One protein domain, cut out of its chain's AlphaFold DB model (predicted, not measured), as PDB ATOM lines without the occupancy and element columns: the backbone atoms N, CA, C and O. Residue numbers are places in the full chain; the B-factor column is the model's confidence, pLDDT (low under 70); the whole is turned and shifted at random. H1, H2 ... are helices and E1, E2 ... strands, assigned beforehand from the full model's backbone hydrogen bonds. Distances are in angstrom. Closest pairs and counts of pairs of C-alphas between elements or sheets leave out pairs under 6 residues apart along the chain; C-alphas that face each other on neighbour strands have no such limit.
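AT A GLANCE: This is residues 52 to 201 of the 222 residues of an uncharacterized protein of methanotrophic endosymbiont of Bathymodiolus azoricus (Menez Gwen) (UniProt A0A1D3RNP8). A strongly twisted four-stranded sheet, E1, E2, E6 and E5, makes the middle of this domain, with H1, H5 and H6 packed over one face and H2 alone over the other; H4 is on the H1 face too, beside the strands. The hairpin of E3 and E4 carries the line of E5 on past the sheet, with little H3 packed on E4, and E7 with H7 passes on the side of H1 and H6 away from the sheet. The 150 printed residues hold seven named helices and seven named strands, in the order H1 E1 H2 H3 E2 H4 H5 E3 E4 E5 E6 H6 E7 H7, and the class is mixed, helices and strands. The sheet, in the order E1 E2 E6 E5, is antiparallel throughout. The whole is compact, with a radius of gyration of the C-alphas of 15.4 A, and rounded, with spans of 48 by 37 by 32 A.

IN THESE COORDINATES: Begin with the sheet: find C-alpha 168 at (-58.558, 25.535, 48.868), where E6, residues 168 to 175, sets out on its 19.2 A. Beside it look for E5, residues 156 to 162, 19.9 A, and E2, residues 104 to 110, 20.1 A; E1 is residues 74 to 77, 9.3 A. The longest helix, H1, residues 55 to 69, starts with its C-alpha at (-54.962, 15.224, 30.015) and runs 20.9 A. H5, residues 124 to 137, covers 20.1 A. The shorter helices are H2, residues 84 to 92, H3, residues 98 to 101, H4, residues 111 to 117, and H6, residues 177 to 184. E3 is residues 140 to 146, 19.9 A, and E4 residues 149 to 154, 17.4 A. Last come E7, residues 190 to 194, and H7, residues 195 to 201, where C-alpha 201 stands at (-56.471, 21.416, 20.322).

HOW THE PARTS SIT: In the sheet, N 75 and O 106 of E1 and E2 are 2.8 A apart, N 107 and O 173 of E2 and E6 2.8 A, and N 159 and O 172 of the hairpin E5 and E6 2.9 A, each within hydrogen-bond range. Helices on both faces make three layers, H1, H5 and H6 on one face and H2 on the other. H1, at a height of 10.1 A over the sheet, runs across the strands, at 75 degrees to E6 on the local plane. H5, at a height of 10.2 A, runs along them over E6 and E5, at 17 degrees to E6 on the local plane. H2 is over E6 at a height of 7.9 A. H1 is the hub: it touches H5 about perpendicular at 80 degrees, closest at the C-alphas of Asp 57 and Ser 133, 5.7 A. It touches H4 at 84 degrees, about perpendicular, with Cys 63 and Glu 117 the closest C-alphas at 7.0 A. It touches H6 at a steep tilt of 59 degrees, the same way, with the C-alphas of Arg 69 and Ile 183 closest at 5.9 A. Farther out, E4 runs on into E5 at 17 degrees; in the hairpin E3 and E4, N 144 and O 151 are 2.8 A apart, within hydrogen-bond range. The closest C-alphas of H3 and E4 are those of Ala 99 and Trp 151, 6.0 A. E7 pairs with no named strand, and H7 is close to H1 but not clearly touching, with C-alphas of Leu 62 and Arg 195 closest at 7.7 A. Every O i to N i+4 pair is within hydrogen-bond range in H1, H2, H4, H5 and H7; H6 has 3 of 4, and H3 is too short for such a pair.

THE WHOLE: Look for the two C-alphas farthest apart at Lys 147 and Lys 165, 51.7 A. The printed part has no cut and no long link. The mean pLDDT of the printed part is 89.0; residue 71, residues 186 to 189 and residues 197 to 201 are under 70.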
ATOM      1  N   GLU A  52     -52.802   6.655  37.326       86.25
ATOM      2  CA  GLU A  52     -52.638   7.069  35.929       86.25
ATOM      3  C   GLU A  52     -53.055   8.526  35.717       86.25
ATOM      4  O   GLU A  52     -54.068   8.935  36.277       86.25
ATOM      5  N   LEU A  53     -52.291   9.306  34.952       88.88
ATOM      6  CA  LEU A  53     -52.527  10.739  34.763       88.88
ATOM      7  C   LEU A  53     -53.302  10.996  33.469       88.88
ATOM      8  O   LEU A  53     -52.940  10.476  32.411       88.88
ATOM      9  N   ASP A  54     -54.343  11.821  33.557       87.44
ATOM     10  CA  ASP A  54     -55.128  12.221  32.391       87.44
ATOM     11  C   ASP A  54     -54.655  13.554  31.789       87.44
ATOM     12  O   ASP A  54     -53.717  14.198  32.266       87.44
ATOM     13  N   ILE A  55     -55.297  13.970  30.699       85.75
ATOM     14  CA  ILE A  55     -54.962  15.224  30.015       85.75
ATOM     15  C   ILE A  55     -55.255  16.450  30.899       85.75
ATOM     16  O   ILE A  55     -54.516  17.433  30.839       85.75
ATOM     17  N   ALA A  56     -56.253  16.370  31.783       88.88
ATOM     18  CA  ALA A  56     -56.571  17.447  32.716       88.88
ATOM     19  C   ALA A  56     -55.502  17.576  33.820       88.88
ATOM     20  O   ALA A  56     -55.174  18.688  34.230       88.88
ATOM     21  N   ASP A  57     -54.908  16.461  34.262       92.50
ATOM     22  CA  ASP A  57     -53.729  16.472  35.136       92.50
ATOM     23  C   ASP A  57     -52.523  17.131  34.439       92.50
ATOM     24  O   ASP A  57     -51.757  17.862  35.073       92.50
ATOM     25  N   GLN A  58     -52.359  16.909  33.129       89.69
ATOM     26  CA  GLN A  58     -51.303  17.562  32.350       89.69
ATOM     27  C   GLN A  58     -51.520  19.071  32.240       89.69
ATOM     28  O   GLN A  58     -50.557  19.829  32.346       89.69
ATOM     29  N   ASP A  59     -52.758  19.508  32.013       89.62
ATOM     30  CA  ASP A  59     -53.084  20.929  31.915       89.62
ATOM     31  C   ASP A  59     -52.849  21.653  33.247       89.62
ATOM     32  O   ASP A  59     -52.227  22.714  33.269       89.62
ATOM     33  N   LEU A  60     -53.198  21.021  34.378       94.62
ATOM     34  CA  LEU A  60     -52.821  21.527  35.700       94.62
ATOM     35  C   LEU A  60     -51.299  21.659  35.845       94.62
ATOM     36  O   LEU A  60     -50.823  22.702  36.285       94.62
ATOM     37  N   LEU A  61     -50.527  20.633  35.469       93.44
ATOM     38  CA  LEU A  61     -49.066  20.716  35.529       93.44
ATOM     39  C   LEU A  61     -48.552  21.898  34.696       93.44
ATOM     40  O   LEU A  61     -47.754  22.686  35.192       93.44
ATOM     41  N   LEU A  62     -49.013  22.051  33.454       91.06
ATOM     42  CA  LEU A  62     -48.598  23.157  32.589       91.06
ATOM     43  C   LEU A  62     -49.004  24.519  33.154       91.06
ATOM     44  O   LEU A  62     -48.199  25.443  33.097       91.06
ATOM     45  N   CYS A  63     -50.196  24.632  33.738       93.38
ATOM     46  CA  CYS A  63     -50.635  25.831  34.447       93.38
ATOM     47  C   CYS A  63     -49.660  26.194  35.575       93.38
ATOM     48  O   CYS A  63     -49.206  27.332  35.642       93.38
ATOM     49  N   LEU A  64     -49.274  25.230  36.416       94.50
ATOM     50  CA  LEU A  64     -48.312  25.455  37.501       94.50
ATOM     51  C   LEU A  64     -46.936  25.884  36.974       94.50
ATOM     52  O   LEU A  64     -46.341  26.817  37.509       94.50
ATOM     53  N   LEU A  65     -46.442  25.244  35.906       92.38
ATOM     54  CA  LEU A  65     -45.170  25.615  35.273       92.38
ATOM     55  C   LEU A  65     -45.230  27.019  34.647       92.38
ATOM     56  O   LEU A  65     -44.239  27.745  34.691       92.38
ATOM     57  N   SER A  66     -46.373  27.408  34.073       90.50
ATOM     58  CA  SER A  66     -46.600  28.754  33.536       90.50
ATOM     59  C   SER A  66     -46.631  29.814  34.636       90.50
ATOM     60  O   SER A  66     -45.969  30.838  34.491       90.50
ATOM     61  N   ILE A  67     -47.346  29.565  35.743       92.69
ATOM     62  CA  ILE A  67     -47.373  30.479  36.896       92.69
ATOM     63  C   ILE A  67     -45.956  30.635  37.454       92.69
ATOM     64  O   ILE A  67     -45.496  31.751  37.641       92.69
ATOM     65  N   ALA A  68     -45.234  29.530  37.659       90.75
ATOM     66  CA  ALA A  68     -43.879  29.552  38.210       90.75
ATOM     67  C   ALA A  68     -42.853  30.254  37.303       90.75
ATOM     68  O   ALA A  68     -41.797  30.668  37.775       90.75
ATOM     69  N   ARG A  69     -43.138  30.358  36.001       86.62
ATOM     70  CA  ARG A  69     -42.298  31.078  35.044       86.62
ATOM     71  C   ARG A  69     -42.500  32.589  35.093       86.62
ATOM     72  O   ARG A  69     -41.569  33.305  34.725       86.62
ATOM     73  N   ALA A  70     -43.699  33.058  35.433       85.00
ATOM     74  CA  ALA A  70     -43.972  34.485  35.483       85.00
ATOM     75  C   ALA A  70     -42.930  35.167  36.378       85.00
ATOM     76  O   ALA A  70     -42.598  34.651  37.451       85.00
ATOM     77  N   GLU A  71     -42.374  36.274  35.878       67.69
ATOM     78  CA  GLU A  71     -41.464  37.124  36.645       67.69
ATOM     79  C   GLU A  71     -42.076  37.366  38.022       67.69
ATOM     80  O   GLU A  71     -43.271  37.609  38.078       67.69
ATOM     81  N   ASP A  72     -41.278  37.240  39.089       74.75
ATOM     82  CA  ASP A  72     -41.666  37.362  40.507       74.75
ATOM     83  C   ASP A  72     -42.358  36.162  41.194       74.75
ATOM     84  O   ASP A  72     -42.350  36.084  42.425       74.75
ATOM     85  N   ARG A  73     -42.884  35.176  40.455       86.25
ATOM     86  CA  ARG A  73     -43.695  34.102  41.070       86.25
ATOM     87  C   ARG A  73     -42.898  32.883  41.518       86.25
ATOM     88  O   ARG A  73     -43.288  32.211  42.476       86.25
ATOM     89  N   GLY A  74     -41.829  32.554  40.796       85.31
ATOM     90  CA  GLY A  74     -40.976  31.402  41.078       85.31
ATOM     91  C   GLY A  74     -39.843  31.746  42.044       85.31
ATOM     92  O   GLY A  74     -38.931  32.490  41.696       85.31
ATOM     93  N   VAL A  75     -39.849  31.144  43.232       92.19
ATOM     94  CA  VAL A  75     -38.785  31.300  44.231       92.19
ATOM     95  C   VAL A  75     -37.828  30.117  44.146       92.19
ATOM     96  O   VAL A  75     -38.220  28.962  44.319       92.19
ATOM     97  N   CYS A  76     -36.552  30.386  43.876       93.25
ATOM     98  CA  CYS A  76     -35.530  29.345  43.844       93.25
ATOM     99  C   CYS A  76     -35.330  28.738  45.237       93.25
ATOM    100  O   CYS A  76     -35.061  29.442  46.207       93.25
ATOM    101  N   VAL A  77     -35.402  27.411  45.319       94.44
ATOM    102  CA  VAL A  77     -35.146  26.652  46.545       94.44
ATOM    103  C   VAL A  77     -33.868  25.846  46.354       94.44
ATOM    104  O   VAL A  77     -33.858  24.806  45.686       94.44
ATOM    105  N   GLY A  78     -32.772  26.358  46.914       93.81
ATOM    106  CA  GLY A  78     -31.454  25.732  46.849       93.81
ATOM    107  C   GLY A  78     -31.331  24.457  47.701       93.81
ATOM    108  O   GLY A  78     -32.297  24.038  48.340       93.81
ATOM    109  N   PRO A  79     -30.141  23.829  47.724       92.94
ATOM    110  CA  PRO A  79     -29.868  22.615  48.501       92.94
ATOM    111  C   PRO A  79     -30.078  22.758  50.006       92.94
ATOM    112  O   PRO A  79     -30.476  21.792  50.648       92.94
ATOM    113  N   VAL A  80     -29.846  23.960  50.539       93.50
ATOM    114  CA  VAL A  80     -30.044  24.313  51.948       93.50
ATOM    115  C   VAL A  80     -31.068  25.453  52.008       93.50
ATOM    116  O   VAL A  80     -30.685  26.620  51.918       93.50
ATOM    117  N   PRO A  81     -32.379  25.148  52.046       93.19
ATOM    118  CA  PRO A  81     -33.420  26.164  52.155       93.19
ATOM    119  C   PRO A  81     -33.407  26.812  53.539       93.19
ATOM    120  O   PRO A  81     -33.126  26.147  54.531       93.19
ATOM    121  N   THR A  82     -33.760  28.093  53.609       92.25
ATOM    122  CA  THR A  82     -33.788  28.864  54.865       92.25
ATOM    123  C   THR A  82     -35.192  29.082  55.422       92.25
ATOM    124  O   THR A  82     -35.332  29.476  56.572       92.25
ATOM    125  N   THR A  83     -36.237  28.846  54.625       94.88
ATOM    126  CA  THR A  83     -37.634  29.007  55.046       94.88
ATOM    127  C   THR A  83     -38.242  27.658  55.405       94.88
ATOM    128  O   THR A  83     -38.030  26.685  54.681       94.88
ATOM    129  N   ASP A  84     -39.064  27.595  56.456       94.94
ATOM    130  CA  ASP A  84     -39.735  26.354  56.883       94.94
ATOM    131  C   ASP A  84     -40.529  25.704  55.744       94.94
ATOM    132  O   ASP A  84     -40.450  24.497  55.507       94.94
ATOM    133  N   LEU A  85     -41.235  26.535  54.971       94.12
ATOM    134  CA  LEU A  85     -41.961  26.117  53.776       94.12
ATOM    135  C   LEU A  85     -41.035  25.463  52.741       94.12
ATOM    136  O   LEU A  85     -41.353  24.402  52.200       94.12
ATOM    137  N   GLY A  86     -39.894  26.097  52.459       95.50
ATOM    138  CA  GLY A  86     -38.904  25.604  51.508       95.50
ATOM    139  C   GLY A  86     -38.240  24.313  51.983       95.50
ATOM    140  O   GLY A  86     -38.067  23.402  51.176       95.50
ATOM    141  N   ILE A  87     -37.924  24.212  53.276       96.19
ATOM    142  CA  ILE A  87     -37.368  23.007  53.908       96.19
ATOM    143  C   ILE A  87     -38.354  21.848  53.751       96.19
ATOM    144  O   ILE A  87     -38.004  20.816  53.177       96.19
ATOM    145  N   HIS A  88     -39.600  22.042  54.187       96.50
ATOM    146  CA  HIS A  88     -40.623  21.001  54.170       96.50
ATOM    147  C   HIS A  88     -40.921  20.508  52.749       96.50
ATOM    148  O   HIS A  88     -40.856  19.311  52.461       96.50
ATOM    149  N   LEU A  89     -41.212  21.430  51.826       96.81
ATOM    150  CA  LEU A  89     -41.562  21.052  50.461       96.81
ATOM    151  C   LEU A  89     -40.372  20.467  49.695       96.81
ATOM    152  O   LEU A  89     -40.573  19.568  48.875       96.81
ATOM    153  N   ARG A  90     -39.140  20.930  49.942       96.31
ATOM    154  CA  ARG A  90     -37.956  20.327  49.319       96.31
ATOM    155  C   ARG A  90     -37.714  18.911  49.830       96.31
ATOM    156  O   ARG A  90     -37.438  18.041  49.006       96.31
ATOM    157  N   ASP A  91     -37.845  18.659  51.133       96.12
ATOM    158  CA  ASP A  91     -37.700  17.304  51.680       96.12
ATOM    159  C   ASP A  91     -38.714  16.333  51.052       96.12
ATOM    160  O   ASP A  91     -38.373  15.216  50.655       96.12
ATOM    161  N   GLU A  92     -39.950  16.786  50.839       96.50
ATOM    162  CA  GLU A  92     -40.997  15.968  50.226       96.50
ATOM    163  C   GLU A  92     -40.744  15.593  48.760       96.50
ATOM    164  O   GLU A  92     -41.334  14.618  48.277       96.50
ATOM    165  N   LEU A  93     -39.837  16.289  48.061       96.06
ATOM    166  CA  LEU A  93     -39.379  15.885  46.728       96.06
ATOM    167  C   LEU A  93     -38.521  14.615  46.756       96.06
ATOM    168  O   LEU A  93     -38.333  14.010  45.699       96.06
ATOM    169  N   LYS A  94     -38.012  14.214  47.932       95.38
ATOM    170  CA  LYS A  94     -37.162  13.030  48.136       95.38
ATOM    171  C   LYS A  94     -36.013  12.970  47.122       95.38
ATOM    172  O   LYS A  94     -35.771  11.937  46.508       95.38
ATOM    173  N   LEU A  95     -35.335  14.105  46.934       92.88
ATOM    174  CA  LEU A  95     -34.199  14.235  46.019       92.88
ATOM    175  C   LEU A  95     -33.071  13.290  46.456       92.88
ATOM    176  O   LEU A  95     -32.723  13.267  47.635       92.88
ATOM    177  N   LYS A  96     -32.504  12.534  45.512       91.31
ATOM    178  CA  LYS A  96     -31.357  11.641  45.725       91.31
ATOM    179  C   LYS A  96     -30.282  11.830  44.660       91.31
ATOM    180  O   LYS A  96     -30.568  12.190  43.512       91.31
ATOM    181  N   GLY A  97     -29.034  11.556  45.031       87.31
ATOM    182  CA  GLY A  97     -27.888  11.667  44.128       87.31
ATOM    183  C   GLY A  97     -27.634  13.120  43.723       87.31
ATOM    184  O   GLY A  97     -27.735  14.033  44.539       87.31
ATOM    185  N   LYS A  98     -27.327  13.390  42.446       82.75
ATOM    186  CA  LYS A  98     -27.028  14.773  42.008       82.75
ATOM    187  C   LYS A  98     -28.218  15.728  42.125       82.75
ATOM    188  O   LYS A  98     -27.996  16.934  42.192       82.75
ATOM    189  N   ALA A  99     -29.451  15.217  42.186       85.94
ATOM    190  CA  ALA A  99     -30.634  16.053  42.374       85.94
ATOM    191  C   ALA A  99     -30.624  16.785  43.731       85.94
ATOM    192  O   ALA A  99     -31.164  17.885  43.819       85.94
ATOM    193  N   GLU A 100     -29.956  16.245  44.758       89.81
ATOM    194  CA  GLU A 100     -29.846  16.865  46.092       89.81
ATOM    195  C   GLU A 100     -29.166  18.238  46.050       89.81
ATOM    196  O   GLU A 100     -29.543  19.148  46.789       89.81
ATOM    197  N   LYS A 101     -28.197  18.406  45.142       89.75
ATOM    198  CA  LYS A 101     -27.423  19.643  44.971       89.75
ATOM    199  C   LYS A 101     -28.058  20.622  43.980       89.75
ATOM    200  O   LYS A 101     -27.537  21.717  43.794       89.75
ATOM    201  N   ALA A 102     -29.156  20.242  43.331       88.88
ATOM    202  CA  ALA A 102     -29.785  21.045  42.293       88.88
ATOM    203  C   ALA A 102     -30.900  21.945  42.853       88.88
ATOM    204  O   ALA A 102     -31.608  21.594  43.803       88.88
ATOM    205  N   THR A 103     -31.074  23.113  42.241       91.94
ATOM    206  CA  THR A 103     -32.100  24.091  42.623       91.94
ATOM    207  C   THR A 103     -33.488  23.626  42.184       91.94
ATOM    208  O   THR A 103     -33.689  23.293  41.018       91.94
ATOM    209  N   ALA A 104     -34.435  23.610  43.119       94.44
ATOM    210  CA  ALA A 104     -35.863  23.414  42.869       94.44
ATOM    211  C   ALA A 104     -36.570  24.778  42.756       94.44
ATOM    212  O   ALA A 104     -35.955  25.816  43.013       94.44
ATOM    213  N   LEU A 105     -37.850  24.792  42.384       94.94
ATOM    214  CA  LEU A 105     -38.610  26.036  42.228       94.94
ATOM    215  C   LEU A 105     -39.919  25.979  43.014       94.94
ATOM    216  O   LEU A 105     -40.774  25.147  42.729       94.94
ATOM    217  N   LEU A 106     -40.073  26.861  43.995       95.81
ATOM    218  CA  LEU A 106     -41.291  27.024  44.778       95.81
ATOM    219  C   LEU A 106     -42.199  28.059  44.117       95.81
ATOM    220  O   LEU A 106     -41.739  29.123  43.712       95.81
ATOM    221  N   VAL A 107     -43.492  27.765  44.047       95.12
ATOM    222  CA  VAL A 107     -44.522  28.691  43.581       95.12
ATOM    223  C   VAL A 107     -45.683  28.703  44.565       95.12
ATOM    224  O   VAL A 107     -46.110  27.653  45.048       95.12
ATOM    225  N   ASN A 108     -46.193  29.900  44.846       95.25
ATOM    226  CA  ASN A 108     -47.396  30.109  45.643       95.25
ATOM    227  C   ASN A 108     -48.515  30.630  44.739       95.25
ATOM    228  O   ASN A 108     -48.290  31.508  43.900       95.25
ATOM    229  N   ALA A 109     -49.714  30.086  44.905       95.31
ATOM    230  CA  ALA A 109     -50.915  30.511  44.199       95.31
ATOM    231  C   ALA A 109     -52.151  30.207  45.046       95.31
ATOM    232  O   ALA A 109     -52.108  29.368  45.949       95.31
ATOM    233  N   THR A 110     -53.268  30.852  44.727       95.50
ATOM    234  CA  THR A 110     -54.549  30.479  45.332       95.50
ATOM    235  C   THR A 110     -55.235  29.387  44.524       95.50
ATOM    236  O   THR A 110     -55.010  29.246  43.316       95.50
ATOM    237  N   GLY A 111     -56.115  28.617  45.165       95.56
ATOM    238  CA  GLY A 111     -56.943  27.658  44.431       95.56
ATOM    239  C   GLY A 111     -57.837  28.350  43.395       95.56
ATOM    240  O   GLY A 111     -57.979  27.839  42.285       95.56
ATOM    241  N   TYR A 112     -58.349  29.543  43.716       94.88
ATOM    242  CA  TYR A 112     -59.102  30.382  42.781       94.88
ATOM    243  C   TYR A 112     -58.268  30.788  41.559       94.88
ATOM    244  O   TYR A 112     -58.728  30.614  40.434       94.88
ATOM    245  N   GLU A 113     -57.035  31.277  41.756       95.06
ATOM    246  CA  GLU A 113     -56.141  31.660  40.652       95.06
ATOM    247  C   GLU A 113     -55.899  30.479  39.708       95.06
ATOM    248  O   GLU A 113     -56.048  30.620  38.498       95.06
ATOM    249  N   ILE A 114     -55.596  29.297  40.253       95.81
ATOM    250  CA  ILE A 114     -55.354  28.102  39.439       95.81
ATOM    251  C   ILE A 114     -56.617  27.682  38.678       95.81
ATOM    252  O   ILE A 114     -56.537  27.367  37.494       95.81
ATOM    253  N   LEU A 115     -57.786  27.663  39.328       95.25
ATOM    254  CA  LEU A 115     -59.037  27.299  38.656       95.25
ATOM    255  C   LEU A 115     -59.383  28.287  37.542       95.25
ATOM    256  O   LEU A 115     -59.713  27.852  36.439       95.25
ATOM    257  N   LYS A 116     -59.227  29.589  37.800       94.06
ATOM    258  CA  LYS A 116     -59.436  30.644  36.807       94.06
ATOM    259  C   LYS A 116     -58.507  30.472  35.605       94.06
ATOM    260  O   LYS A 116     -58.979  30.473  34.474       94.06
ATOM    261  N   GLU A 117     -57.218  30.224  35.838       92.62
ATOM    262  CA  GLU A 117     -56.242  29.983  34.766       92.62
ATOM    263  C   GLU A 117     -56.499  28.707  33.961       92.62
ATOM    264  O   GLU A 117     -56.026  28.581  32.832       92.62
ATOM    265  N   LEU A 118     -57.228  27.748  34.529       91.25
ATOM    266  CA  LEU A 118     -57.678  26.530  33.852       91.25
ATOM    267  C   LEU A 118     -59.060  26.693  33.194       91.25
ATOM    268  O   LEU A 118     -59.606  25.714  32.687       91.25
ATOM    269  N   GLY A 119     -59.662  27.887  33.239       91.44
ATOM    270  CA  GLY A 119     -61.012  28.134  32.725       91.44
ATOM    271  C   GLY A 119     -62.103  27.364  33.479       91.44
ATOM    272  O   GLY A 119     -63.121  26.987  32.898       91.44
ATOM    273  N   ARG A 120     -61.884  27.072  34.766       92.69
ATOM    274  CA  ARG A 120     -62.812  26.342  35.638       92.69
ATOM    275  C   ARG A 120     -63.490  27.295  36.614       92.69
ATOM    276  O   ARG A 120     -62.868  28.212  37.138       92.69
ATOM    277  N   THR A 121     -64.756  27.022  36.920       94.00
ATOM    278  CA  THR A 121     -65.476  27.725  37.990       94.00
ATOM    279  C   THR A 121     -64.923  27.349  39.365       94.00
ATOM    280  O   THR A 121     -64.401  26.248  39.561       94.00
ATOM    281  N   ASP A 122     -65.115  28.219  40.346       90.69
ATOM    282  CA  ASP A 122     -64.733  28.059  41.754       90.69
ATOM    283  C   ASP A 122     -65.723  27.197  42.568       90.69
ATOM    284  O   ASP A 122     -65.827  27.294  43.789       90.69
ATOM    285  N   GLY A 123     -66.443  26.291  41.901       91.75
ATOM    286  CA  GLY A 123     -67.340  25.343  42.556       91.75
ATOM    287  C   GLY A 123     -66.598  24.290  43.390       91.75
ATOM    288  O   GLY A 123     -65.487  23.860  43.066       91.75
ATOM    289  N   SER A 124     -67.254  23.786  44.439       91.19
ATOM    290  CA  SER A 124     -66.698  22.772  45.355       91.19
ATOM    291  C   SER A 124     -66.201  21.503  44.644       91.19
ATOM    292  O   SER A 124     -65.186  20.915  45.028       91.19
ATOM    293  N   SER A 125     -66.871  21.091  43.564       93.38
ATOM    294  CA  SER A 125     -66.464  19.959  42.726       93.38
ATOM    295  C   SER A 125     -65.118  20.195  42.029       93.38
ATOM    296  O   SER A 125     -64.304  19.269  41.958       93.38
ATOM    297  N   ASN A 126     -64.844  21.422  41.578       95.25
ATOM    298  CA  ASN A 126     -63.585  21.801  40.941       95.25
ATOM    299  C   ASN A 126     -62.446  21.915  41.956       95.25
ATOM    300  O   ASN A 126     -61.357  21.418  41.682       95.25
ATOM    301  N   TYR A 127     -62.695  22.437  43.161       95.12
ATOM    302  CA  TYR A 127     -61.711  22.374  44.250       95.12
ATOM    303  C   TYR A 127     -61.380  20.927  44.646       95.12
ATOM    304  O   TYR A 127     -60.211  20.571  44.823       95.12
ATOM    305  N   LYS A 128     -62.385  20.042  44.713       94.44
ATOM    306  CA  LYS A 128     -62.168  18.605  44.962       94.44
ATOM    307  C   LYS A 128     -61.337  17.957  43.851       94.44
ATOM    308  O   LYS A 128     -60.437  17.166  44.150       94.44
ATOM    309  N   TRP A 129     -61.616  18.291  42.590       94.94
ATOM    310  CA  TRP A 129     -60.819  17.844  41.449       94.94
ATOM    311  C   TRP A 129     -59.374  18.353  41.536       94.94
ATOM    312  O   TRP A 129     -58.460  17.534  41.440       94.94
ATOM    313  N   LEU A 130     -59.170  19.646  41.808       96.31
ATOM    314  CA  LEU A 130     -57.855  20.284  41.919       96.31
ATOM    315  C   LEU A 130     -57.003  19.593  42.986       96.31
ATOM    316  O   LEU A 130     -55.896  19.140  42.697       96.31
ATOM    317  N   ARG A 131     -57.551  19.393  44.192       95.50
ATOM    318  CA  ARG A 131     -56.877  18.637  45.262       95.50
ATOM    319  C   ARG A 131     -56.507  17.227  44.815       95.50
ATOM    320  O   ARG A 131     -55.413  16.745  45.108       95.50
ATOM    321  N   GLY A 132     -57.438  16.541  44.153       95.25
ATOM    322  CA  GLY A 132     -57.219  15.196  43.637       95.25
ATOM    323  C   GLY A 132     -56.084  15.154  42.617       95.25
ATOM    324  O   GLY A 132     -55.241  14.269  42.698       95.25
ATOM    325  N   SER A 133     -56.043  16.116  41.699       95.94
ATOM    326  CA  SER A 133     -55.023  16.220  40.658       95.94
ATOM    327  C   SER A 133     -53.645  16.563  41.227       95.94
ATOM    328  O   SER A 133     -52.692  15.821  40.987       95.94
ATOM    329  N   LEU A 134     -53.553  17.560  42.115       96.44
ATOM    330  CA  LEU A 134     -52.319  17.903  42.836       96.44
ATOM    331  C   LEU A 134     -51.739  16.704  43.599       96.44
ATOM    332  O   LEU A 134     -50.546  16.425  43.497       96.44
ATOM    333  N   LYS A 135     -52.584  15.940  44.308       95.44
ATOM    334  CA  LYS A 135     -52.160  14.719  45.017       95.44
ATOM    335  C   LYS A 135     -51.653  13.615  44.093       95.44
ATOM    336  O   LYS A 135     -50.886  12.764  44.533       95.44
ATOM    337  N   ARG A 136     -52.137  13.545  42.852       95.12
ATOM    338  CA  ARG A 136     -51.663  12.546  41.887       95.12
ATOM    339  C   ARG A 136     -50.331  12.961  41.300       95.12
ATOM    340  O   ARG A 136     -49.420  12.143  41.299       95.12
ATOM    341  N   LEU A 137     -50.200  14.228  40.906       95.38
ATOM    342  CA  LEU A 137     -48.936  14.795  40.440       95.38
ATOM    343  C   LEU A 137     -47.838  14.669  41.507       95.38
ATOM    344  O   LEU A 137     -46.723  14.279  41.179       95.38
ATOM    345  N   SER A 138     -48.158  14.893  42.787       95.50
ATOM    346  CA  SER A 138     -47.179  14.768  43.878       95.50
ATOM    347  C   SER A 138     -46.739  13.336  44.193       95.50
ATOM    348  O   SER A 138     -45.812  13.134  44.972       95.50
ATOM    349  N   ARG A 139     -47.390  12.326  43.603       94.44
ATOM    350  CA  ARG A 139     -47.050  10.901  43.754       94.44
ATOM    351  C   ARG A 139     -46.341  10.321  42.535       94.44
ATOM    352  O   ARG A 139     -46.123   9.116  42.488       94.44
ATOM    353  N   VAL A 140     -46.023  11.153  41.549       92.69
ATOM    354  CA  VAL A 140     -45.197  10.756  40.409       92.69
ATOM    355  C   VAL A 140     -43.741  10.828  40.843       92.69
ATOM    356  O   VAL A 140     -43.303  11.888  41.292       92.69
ATOM    357  N   SER A 141     -42.996   9.737  40.696       91.88
ATOM    358  CA  SER A 141     -41.545   9.717  40.902       91.88
ATOM    359  C   SER A 141     -40.806   9.386  39.617       91.88
ATOM    360  O   SER A 141     -41.329   8.719  38.724       91.88
ATOM    361  N   PHE A 142     -39.587   9.898  39.537       88.50
ATOM    362  CA  PHE A 142     -38.651   9.686  38.455       88.50
ATOM    363  C   PHE A 142     -37.395   9.055  39.019       88.50
ATOM    364  O   PHE A 142     -36.842   9.581  39.984       88.50
ATOM    365  N   ASP A 143     -36.923   8.012  38.353       88.12
ATOM    366  CA  ASP A 143     -35.593   7.455  38.540       88.12
ATOM    367  C   ASP A 143     -34.852   7.567  37.210       88.12
ATOM    368  O   ASP A 143     -35.269   6.999  36.201       88.12
ATOM    369  N   TYR A 144     -33.787   8.355  37.183       83.69
ATOM    370  CA  TYR A 144     -32.931   8.523  36.018       83.69
ATOM    371  C   TYR A 144     -31.591   7.855  36.278       83.69
ATOM    372  O   TYR A 144     -30.888   8.249  37.203       83.69
ATOM    373  N   ASP A 145     -31.229   6.882  35.453       83.56
ATOM    374  CA  ASP A 145     -29.959   6.168  35.526       83.56
ATOM    375  C   ASP A 145     -29.138   6.440  34.262       83.56
ATOM    376  O   ASP A 145     -29.628   6.303  33.138       83.56
ATOM    377  N   CYS A 146     -27.890   6.866  34.440       80.00
ATOM    378  CA  CYS A 146     -26.969   7.186  33.359       80.00
ATOM    379  C   CYS A 146     -25.525   6.876  33.764       80.00
ATOM    380  O   CYS A 146     -25.198   6.736  34.943       80.00
ATOM    381  N   LYS A 147     -24.594   6.914  32.800       78.50
ATOM    382  CA  LYS A 147     -23.149   6.719  33.069       78.50
ATOM    383  C   LYS A 147     -22.578   7.656  34.142       78.50
ATOM    384  O   LYS A 147     -21.543   7.371  34.732       78.50
ATOM    385  N   LYS A 148     -23.220   8.808  34.363       77.56
ATOM    386  CA  LYS A 148     -22.799   9.833  35.329       77.56
ATOM    387  C   LYS A 148     -23.445   9.661  36.715       77.56
ATOM    388  O   LYS A 148     -23.268  10.560  37.546       77.56
ATOM    389  N   GLY A 149     -24.182   8.574  36.951       79.94
ATOM    390  CA  GLY A 149     -24.853   8.228  38.205       79.94
ATOM    391  C   GLY A 149     -26.376   8.142  38.074       79.94
ATOM    392  O   GLY A 149     -26.933   8.402  37.010       79.94
ATOM    393  N   PHE A 150     -27.035   7.838  39.191       81.19
ATOM    394  CA  PHE A 150     -28.490   7.736  39.285       81.19
ATOM    395  C   PHE A 150     -29.089   8.905  40.079       81.19
ATOM    396  O   PHE A 150     -28.476   9.411  41.026       81.19
ATOM    397  N   TRP A 151     -30.288   9.339  39.696       85.56
ATOM    398  CA  TRP A 151     -31.074  10.387  40.351       85.56
ATOM    399  C   TRP A 151     -32.476   9.865  40.618       85.56
ATOM    400  O   TRP A 151     -33.082   9.290  39.723       85.56
ATOM    401  N   SER A 152     -33.003  10.121  41.812       86.75
ATOM    402  CA  SER A 152     -34.396   9.823  42.152       86.75
ATOM    403  C   SER A 152     -35.052  11.056  42.748       86.75
ATOM    404  O   SER A 152     -34.413  11.770  43.529       86.75
ATOM    405  N   PHE A 153     -36.280  11.362  42.333       91.81
ATOM    406  CA  PHE A 153     -37.055  12.488  42.857       91.81
ATOM    407  C   PHE A 153     -38.528  12.425  42.444       91.81
ATOM    408  O   PHE A 153     -38.890  11.843  41.422       91.81
ATOM    409  N   LYS A 154     -39.399  13.095  43.201       94.50
ATOM    410  CA  LYS A 154     -40.806  13.292  42.821       94.50
ATOM    411  C   LYS A 154     -40.970  14.401  41.777       94.50
ATOM    412  O   LYS A 154     -40.103  15.256  41.617       94.50
ATOM    413  N   LEU A 155     -42.092  14.413  41.053       93.00
ATOM    414  CA  LEU A 155     -42.433  15.468  40.085       93.00
ATOM    415  C   LEU A 155     -42.538  16.841  40.747       93.00
ATOM    416  O   LEU A 155     -41.943  17.818  40.293       93.00
ATOM    417  N   LEU A 156     -43.317  16.884  41.819       96.12
ATOM    418  CA  LEU A 156     -43.537  18.055  42.641       96.12
ATOM    419  C   LEU A 156     -43.908  17.621  44.057       96.12
ATOM    420  O   LEU A 156     -44.345  16.490  44.278       96.12
ATOM    421  N   SER A 157     -43.780  18.536  45.004       97.31
ATOM    422  CA  SER A 157     -44.424  18.456  46.311       97.31
ATOM    423  C   SER A 157     -45.449  19.579  46.424       97.31
ATOM    424  O   SER A 157     -45.375  20.585  45.716       97.31
ATOM    425  N   VAL A 158     -46.456  19.379  47.269       97.25
ATOM    426  CA  VAL A 158     -47.568  20.317  47.409       97.25
ATOM    427  C   VAL A 158     -48.005  20.405  48.858       97.25
ATOM    428  O   VAL A 158     -48.155  19.384  49.529       97.25
ATOM    429  N   MET A 159     -48.268  21.625  49.303       96.56
ATOM    430  CA  MET A 159     -48.956  21.934  50.545       96.56
ATOM    431  C   MET A 159     -50.101  22.889  50.227       96.56
ATOM    432  O   MET A 159     -50.000  23.702  49.311       96.56
ATOM    433  N   GLY A 160     -51.209  22.772  50.948       94.31
ATOM    434  CA  GLY A 160     -52.315  23.700  50.782       94.31
ATOM    435  C   GLY A 160     -53.147  23.832  52.041       94.31
ATOM    436  O   GLY A 160     -53.196  22.909  52.857       94.31
ATOM    437  N   PHE A 161     -53.802  24.978  52.165       93.12
ATOM    438  CA  PHE A 161     -54.603  25.360  53.319       93.12
ATOM    439  C   PHE A 161     -56.038  25.643  52.893       93.12
ATOM    440  O   PHE A 161     -56.294  26.153  51.797       93.12
ATOM    441  N   TYR A 162     -56.981  25.278  53.759       93.50
ATOM    442  CA  TYR A 162     -58.391  25.552  53.520       93.50
ATOM    443  C   TYR A 162     -58.771  26.938  54.028       93.50
ATOM    444  O   TYR A 162     -58.255  27.395  55.048       93.50
ATOM    445  N   GLY A 163     -59.687  27.582  53.311       89.38
ATOM    446  CA  GLY A 163     -60.428  28.733  53.805       89.38
ATOM    447  C   GLY A 163     -61.563  28.318  54.742       89.38
ATOM    448  O   GLY A 163     -61.789  27.136  55.014       89.38
ATOM    449  N   GLU A 164     -62.308  29.312  55.215       85.25
ATOM    450  CA  GLU A 164     -63.408  29.133  56.170       85.25
ATOM    451  C   GLU A 164     -64.566  28.298  55.607       85.25
ATOM    452  O   GLU A 164     -65.257  27.614  56.358       85.25
ATOM    453  N   LYS A 165     -64.765  28.302  54.282       83.75
ATOM    454  CA  LYS A 165     -65.835  27.544  53.615       83.75
ATOM    455  C   LYS A 165     -65.348  26.181  53.105       83.75
ATOM    456  O   LYS A 165     -66.067  25.501  52.372       83.75
ATOM    457  N   GLY A 166     -64.140  25.758  53.499       82.00
ATOM    458  CA  GLY A 166     -63.534  24.486  53.099       82.00
ATOM    459  C   GLY A 166     -62.982  24.463  51.667       82.00
ATOM    460  O   GLY A 166     -62.580  23.404  51.177       82.00
ATOM    461  N   GLU A 167     -62.952  25.606  50.983       87.25
ATOM    462  CA  GLU A 167     -62.278  25.807  49.704       87.25
ATOM    463  C   GLU A 167     -60.758  25.799  49.873       87.25
ATOM    464  O   GLU A 167     -60.237  26.106  50.943       87.25
ATOM    465  N   ILE A 168     -60.021  25.451  48.817       91.06
ATOM    466  CA  ILE A 168     -58.558  25.535  48.868       91.06
ATOM    467  C   ILE A 168     -58.173  26.996  48.662       91.06
ATOM    468  O   ILE A 168     -58.292  27.512  47.548       91.06
ATOM    469  N   LYS A 169     -57.715  27.647  49.730       92.81
ATOM    470  CA  LYS A 169     -57.342  29.057  49.705       92.81
ATOM    471  C   LYS A 169     -55.935  29.214  49.157       92.81
ATOM    472  O   LYS A 169     -55.773  29.761  48.072       92.81
ATOM    473  N   ASP A 170     -54.960  28.636  49.848       94.62
ATOM    474  CA  ASP A 170     -53.540  28.788  49.544       94.62
ATOM    475  C   ASP A 170     -52.937  27.456  49.113       94.62
ATOM    476  O   ASP A 170     -53.228  26.407  49.696       94.62
ATOM    477  N   ILE A 171     -52.102  27.490  48.076       96.81
ATOM    478  CA  ILE A 171     -51.383  26.337  47.540       96.81
ATOM    479  C   ILE A 171     -49.925  26.739  47.321       96.81
ATOM    480  O   ILE A 171     -49.623  27.660  46.561       96.81
ATOM    481  N   SER A 172     -49.022  25.983  47.932       97.38
ATOM    482  CA  SER A 172     -47.584  26.054  47.700       97.38
ATOM    483  C   SER A 172     -47.134  24.782  46.993       97.38
ATOM    484  O   SER A 172     -47.367  23.675  47.484       97.38
ATOM    485  N   VAL A 173     -46.487  24.923  45.839       97.44
ATOM    486  CA  VAL A 173     -45.958  23.806  45.047       97.44
ATOM    487  C   VAL A 173     -44.458  23.973  44.890       97.44
ATOM    488  O   VAL A 173     -44.007  25.009  44.416       97.44
ATOM    489  N   CYS A 174     -43.680  22.948  45.229       97.06
ATOM    490  CA  CYS A 174     -42.260  22.909  44.893       97.06
ATOM    491  C   CYS A 174     -42.049  21.958  43.714       97.06
ATOM    492  O   CYS A 174     -42.378  20.776  43.774       97.06
ATOM    493  N   ILE A 175     -41.542  22.504  42.615       95.12
ATOM    494  CA  ILE A 175     -41.269  21.831  41.351       95.12
ATOM    495  C   ILE A 175     -39.850  21.266  41.399       95.12
ATOM    496  O   ILE A 175     -38.909  21.953  41.808       95.12
ATOM    497  N   ASN A 176     -39.685  20.021  40.952       92.44
ATOM    498  CA  ASN A 176     -38.389  19.353  41.006       92.44
ATOM    499  C   ASN A 176     -37.289  20.070  40.200       92.44
ATOM    500  O   ASN A 176     -37.586  20.807  39.254       92.44
ATOM    501  N   PRO A 177     -36.005  19.815  40.513       89.81
ATOM    502  CA  PRO A 177     -34.906  20.499  39.844       89.81
ATOM    503  C   PRO A 177     -34.854  20.311  38.324       89.81
ATOM    504  O   PRO A 177     -34.511  21.242  37.600       89.81
ATOM    505  N   LEU A 178     -35.237  19.137  37.810       85.62
ATOM    506  CA  LEU A 178     -35.216  18.868  36.368       85.62
ATOM    507  C   LEU A 178     -36.206  19.763  35.601       85.62
ATOM    508  O   LEU A 178     -35.900  20.265  34.517       85.62
ATOM    509  N   SER A 179     -37.391  19.973  36.170       87.50
ATOM    510  CA  SER A 179     -38.421  20.851  35.612       87.50
ATOM    511  C   SER A 179     -38.091  22.322  35.874       87.50
ATOM    512  O   SER A 179     -38.261  23.149  34.980       87.50
ATOM    513  N   ALA A 180     -37.533  22.644  37.046       88.75
ATOM    514  CA  ALA A 180     -37.064  23.986  37.383       88.75
ATOM    515  C   ALA A 180     -35.993  24.484  36.399       88.75
ATOM    516  O   ALA A 180     -36.093  25.600  35.902       88.75
ATOM    517  N   GLN A 181     -35.024  23.641  36.020       86.31
ATOM    518  CA  GLN A 181     -34.025  23.980  34.996       86.31
ATOM    519  C   GLN A 181     -34.657  24.359  33.652       86.31
ATOM    520  O   GLN A 181     -34.177  25.273  32.981       86.31
ATOM    521  N   ALA A 182     -35.733  23.672  33.252       85.12
ATOM    522  CA  ALA A 182     -36.444  23.998  32.020       85.12
ATOM    523  C   ALA A 182     -37.136  25.367  32.114       85.12
ATOM    524  O   ALA A 182     -37.112  26.113  31.139       85.12
ATOM    525  N   ILE A 183     -37.709  25.710  33.272       84.81
ATOM    526  CA  ILE A 183     -38.324  27.022  33.522       84.81
ATOM    527  C   ILE A 183     -37.266  28.129  33.493       84.81
ATOM    528  O   ILE A 183     -37.389  29.066  32.699       84.81
ATOM    529  N   LEU A 184     -36.209  27.974  34.296       84.88
ATOM    530  CA  LEU A 184     -35.133  28.954  34.455       84.88
ATOM    531  C   LEU A 184     -34.309  29.142  33.171       84.88
ATOM    532  O   LEU A 184     -33.672  30.170  32.996       84.88
ATOM    533  N   GLY A 185     -34.351  28.183  32.240       75.06
ATOM    534  CA  GLY A 185     -33.616  28.260  30.974       75.06
ATOM    535  C   GLY A 185     -32.126  27.936  31.105       75.06
ATOM    536  O   GLY A 185     -31.379  28.142  30.155       75.06
ATOM    537  N   ASN A 186     -31.713  27.388  32.250       68.06
ATOM    538  CA  ASN A 186     -30.307  27.218  32.610       68.06
ATOM    539  C   ASN A 186     -29.636  25.988  31.976       68.06
ATOM    540  O   ASN A 186     -28.429  25.846  32.136       68.06
ATOM    541  N   ASP A 187     -30.366  25.081  31.297       60.12
ATOM    542  CA  ASP A 187     -29.718  23.881  30.743       60.12
ATOM    543  C   ASP A 187     -30.450  23.145  29.596       60.12
ATOM    544  O   ASP A 187     -31.620  22.751  29.706       60.12
ATOM    545  N   GLY A 188     -29.710  22.850  28.516       59.53
ATOM    546  CA  GLY A 188     -29.971  21.767  27.544       59.53
ATOM    547  C   GLY A 188     -31.235  21.845  26.672       59.53
ATOM    548  O   GLY A 188     -31.584  20.865  26.008       59.53
ATOM    549  N   GLY A 189     -31.932  22.982  26.669       66.94
ATOM    550  CA  GLY A 189     -33.153  23.198  25.893       66.94
ATOM    551  C   GLY A 189     -34.433  22.705  26.578       66.94
ATOM    552  O   GLY A 189     -34.449  21.783  27.396       66.94
ATOM    553  N   TYR A 190     -35.543  23.337  26.210       77.88
ATOM    554  CA  TYR A 190     -36.886  23.079  26.728       77.88
ATOM    555  C   TYR A 190     -37.876  22.921  25.567       77.88
ATOM    556  O   TYR A 190     -37.550  23.216  24.416       77.88
ATOM    557  N   VAL A 191     -39.076  22.429  25.869       78.12
ATOM    558  CA  VAL A 191     -40.240  22.545  24.985       78.12
ATOM    559  C   VAL A 191     -41.074  23.714  25.484       78.12
ATOM    560  O   VAL A 191     -41.439  23.752  26.663       78.12
ATOM    561  N   MET A 192     -41.327  24.675  24.598       81.19
ATOM    562  CA  MET A 192     -42.290  25.740  24.845       81.19
ATOM    563  C   MET A 192     -43.682  25.207  24.536       81.19
ATOM    564  O   MET A 192     -43.906  24.690  23.445       81.19
ATOM    565  N   VAL A 193     -44.608  25.336  25.479       82.00
ATOM    566  CA  VAL A 193     -46.008  24.963  25.270       82.00
ATOM    567  C   VAL A 193     -46.864  26.209  25.412       82.00
ATOM    568  O   VAL A 193     -46.924  26.796  26.494       82.00
ATOM    569  N   ASN A 194     -47.531  26.593  24.323       82.88
ATOM    570  CA  ASN A 194     -48.567  27.614  24.346       82.88
ATOM    571  C   ASN A 194     -49.885  26.986  24.829       82.88
ATOM    572  O   ASN A 194     -50.451  26.098  24.187       82.88
ATOM    573  N   ARG A 195     -50.365  27.421  25.994       85.25
ATOM    574  CA  ARG A 195     -51.597  26.920  26.620       85.25
ATOM    575  C   ARG A 195     -52.852  27.358  25.856       85.25
ATOM    576  O   ARG A 195     -53.826  26.608  25.845       85.25
ATOM    577  N   ASN A 196     -52.803  28.488  25.139       76.31
ATOM    578  CA  ASN A 196     -53.903  28.929  24.273       76.31
ATOM    579  C   ASN A 196     -54.102  27.961  23.101       76.31
ATOM    580  O   ASN A 196     -55.208  27.488  22.867       76.31
ATOM    581  N   GLU A 197     -53.025  27.583  22.413       67.81
ATOM    582  CA  GLU A 197     -53.091  26.631  21.294       67.81
ATOM    583  C   GLU A 197     -53.552  25.245  21.756       67.81
ATOM    584  O   GLU A 197     -54.331  24.570  21.087       67.81
ATOM    585  N   ARG A 198     -53.119  24.823  22.946       67.19
ATOM    586  CA  ARG A 198     -53.489  23.525  23.509       67.19
ATOM    587  C   ARG A 198     -54.972  23.425  23.876       67.19
ATOM    588  O   ARG A 198     -55.576  22.388  23.606       67.19
ATOM    589  N   SER A 199     -55.559  24.470  24.461       60.38
ATOM    590  CA  SER A 199     -56.993  24.475  24.790       60.38
ATOM    591  C   SER A 199     -57.874  24.431  23.532       60.38
ATOM    592  O   SER A 199     -58.956  23.842  23.541       60.38
ATOM    593  N   ILE A 200     -57.380  24.977  22.413       59.28
ATOM    594  CA  ILE A 200     -58.004  24.855  21.088       59.28
ATOM    595  C   ILE A 200     -57.860  23.421  20.557       59.28
ATOM    596  O   ILE A 200     -58.820  22.858  20.027       59.28
ATOM    597  N   LEU A 201     -56.696  22.792  20.755       53.84
ATOM    598  CA  LEU A 201     -56.471  21.416  20.322       53.84
ATOM    599  C   LEU A 201     -57.408  20.417  21.011       53.84
ATOM    600  O   LEU A 201     -57.877  19.515  20.327       53.84
TER     601      LEU A 201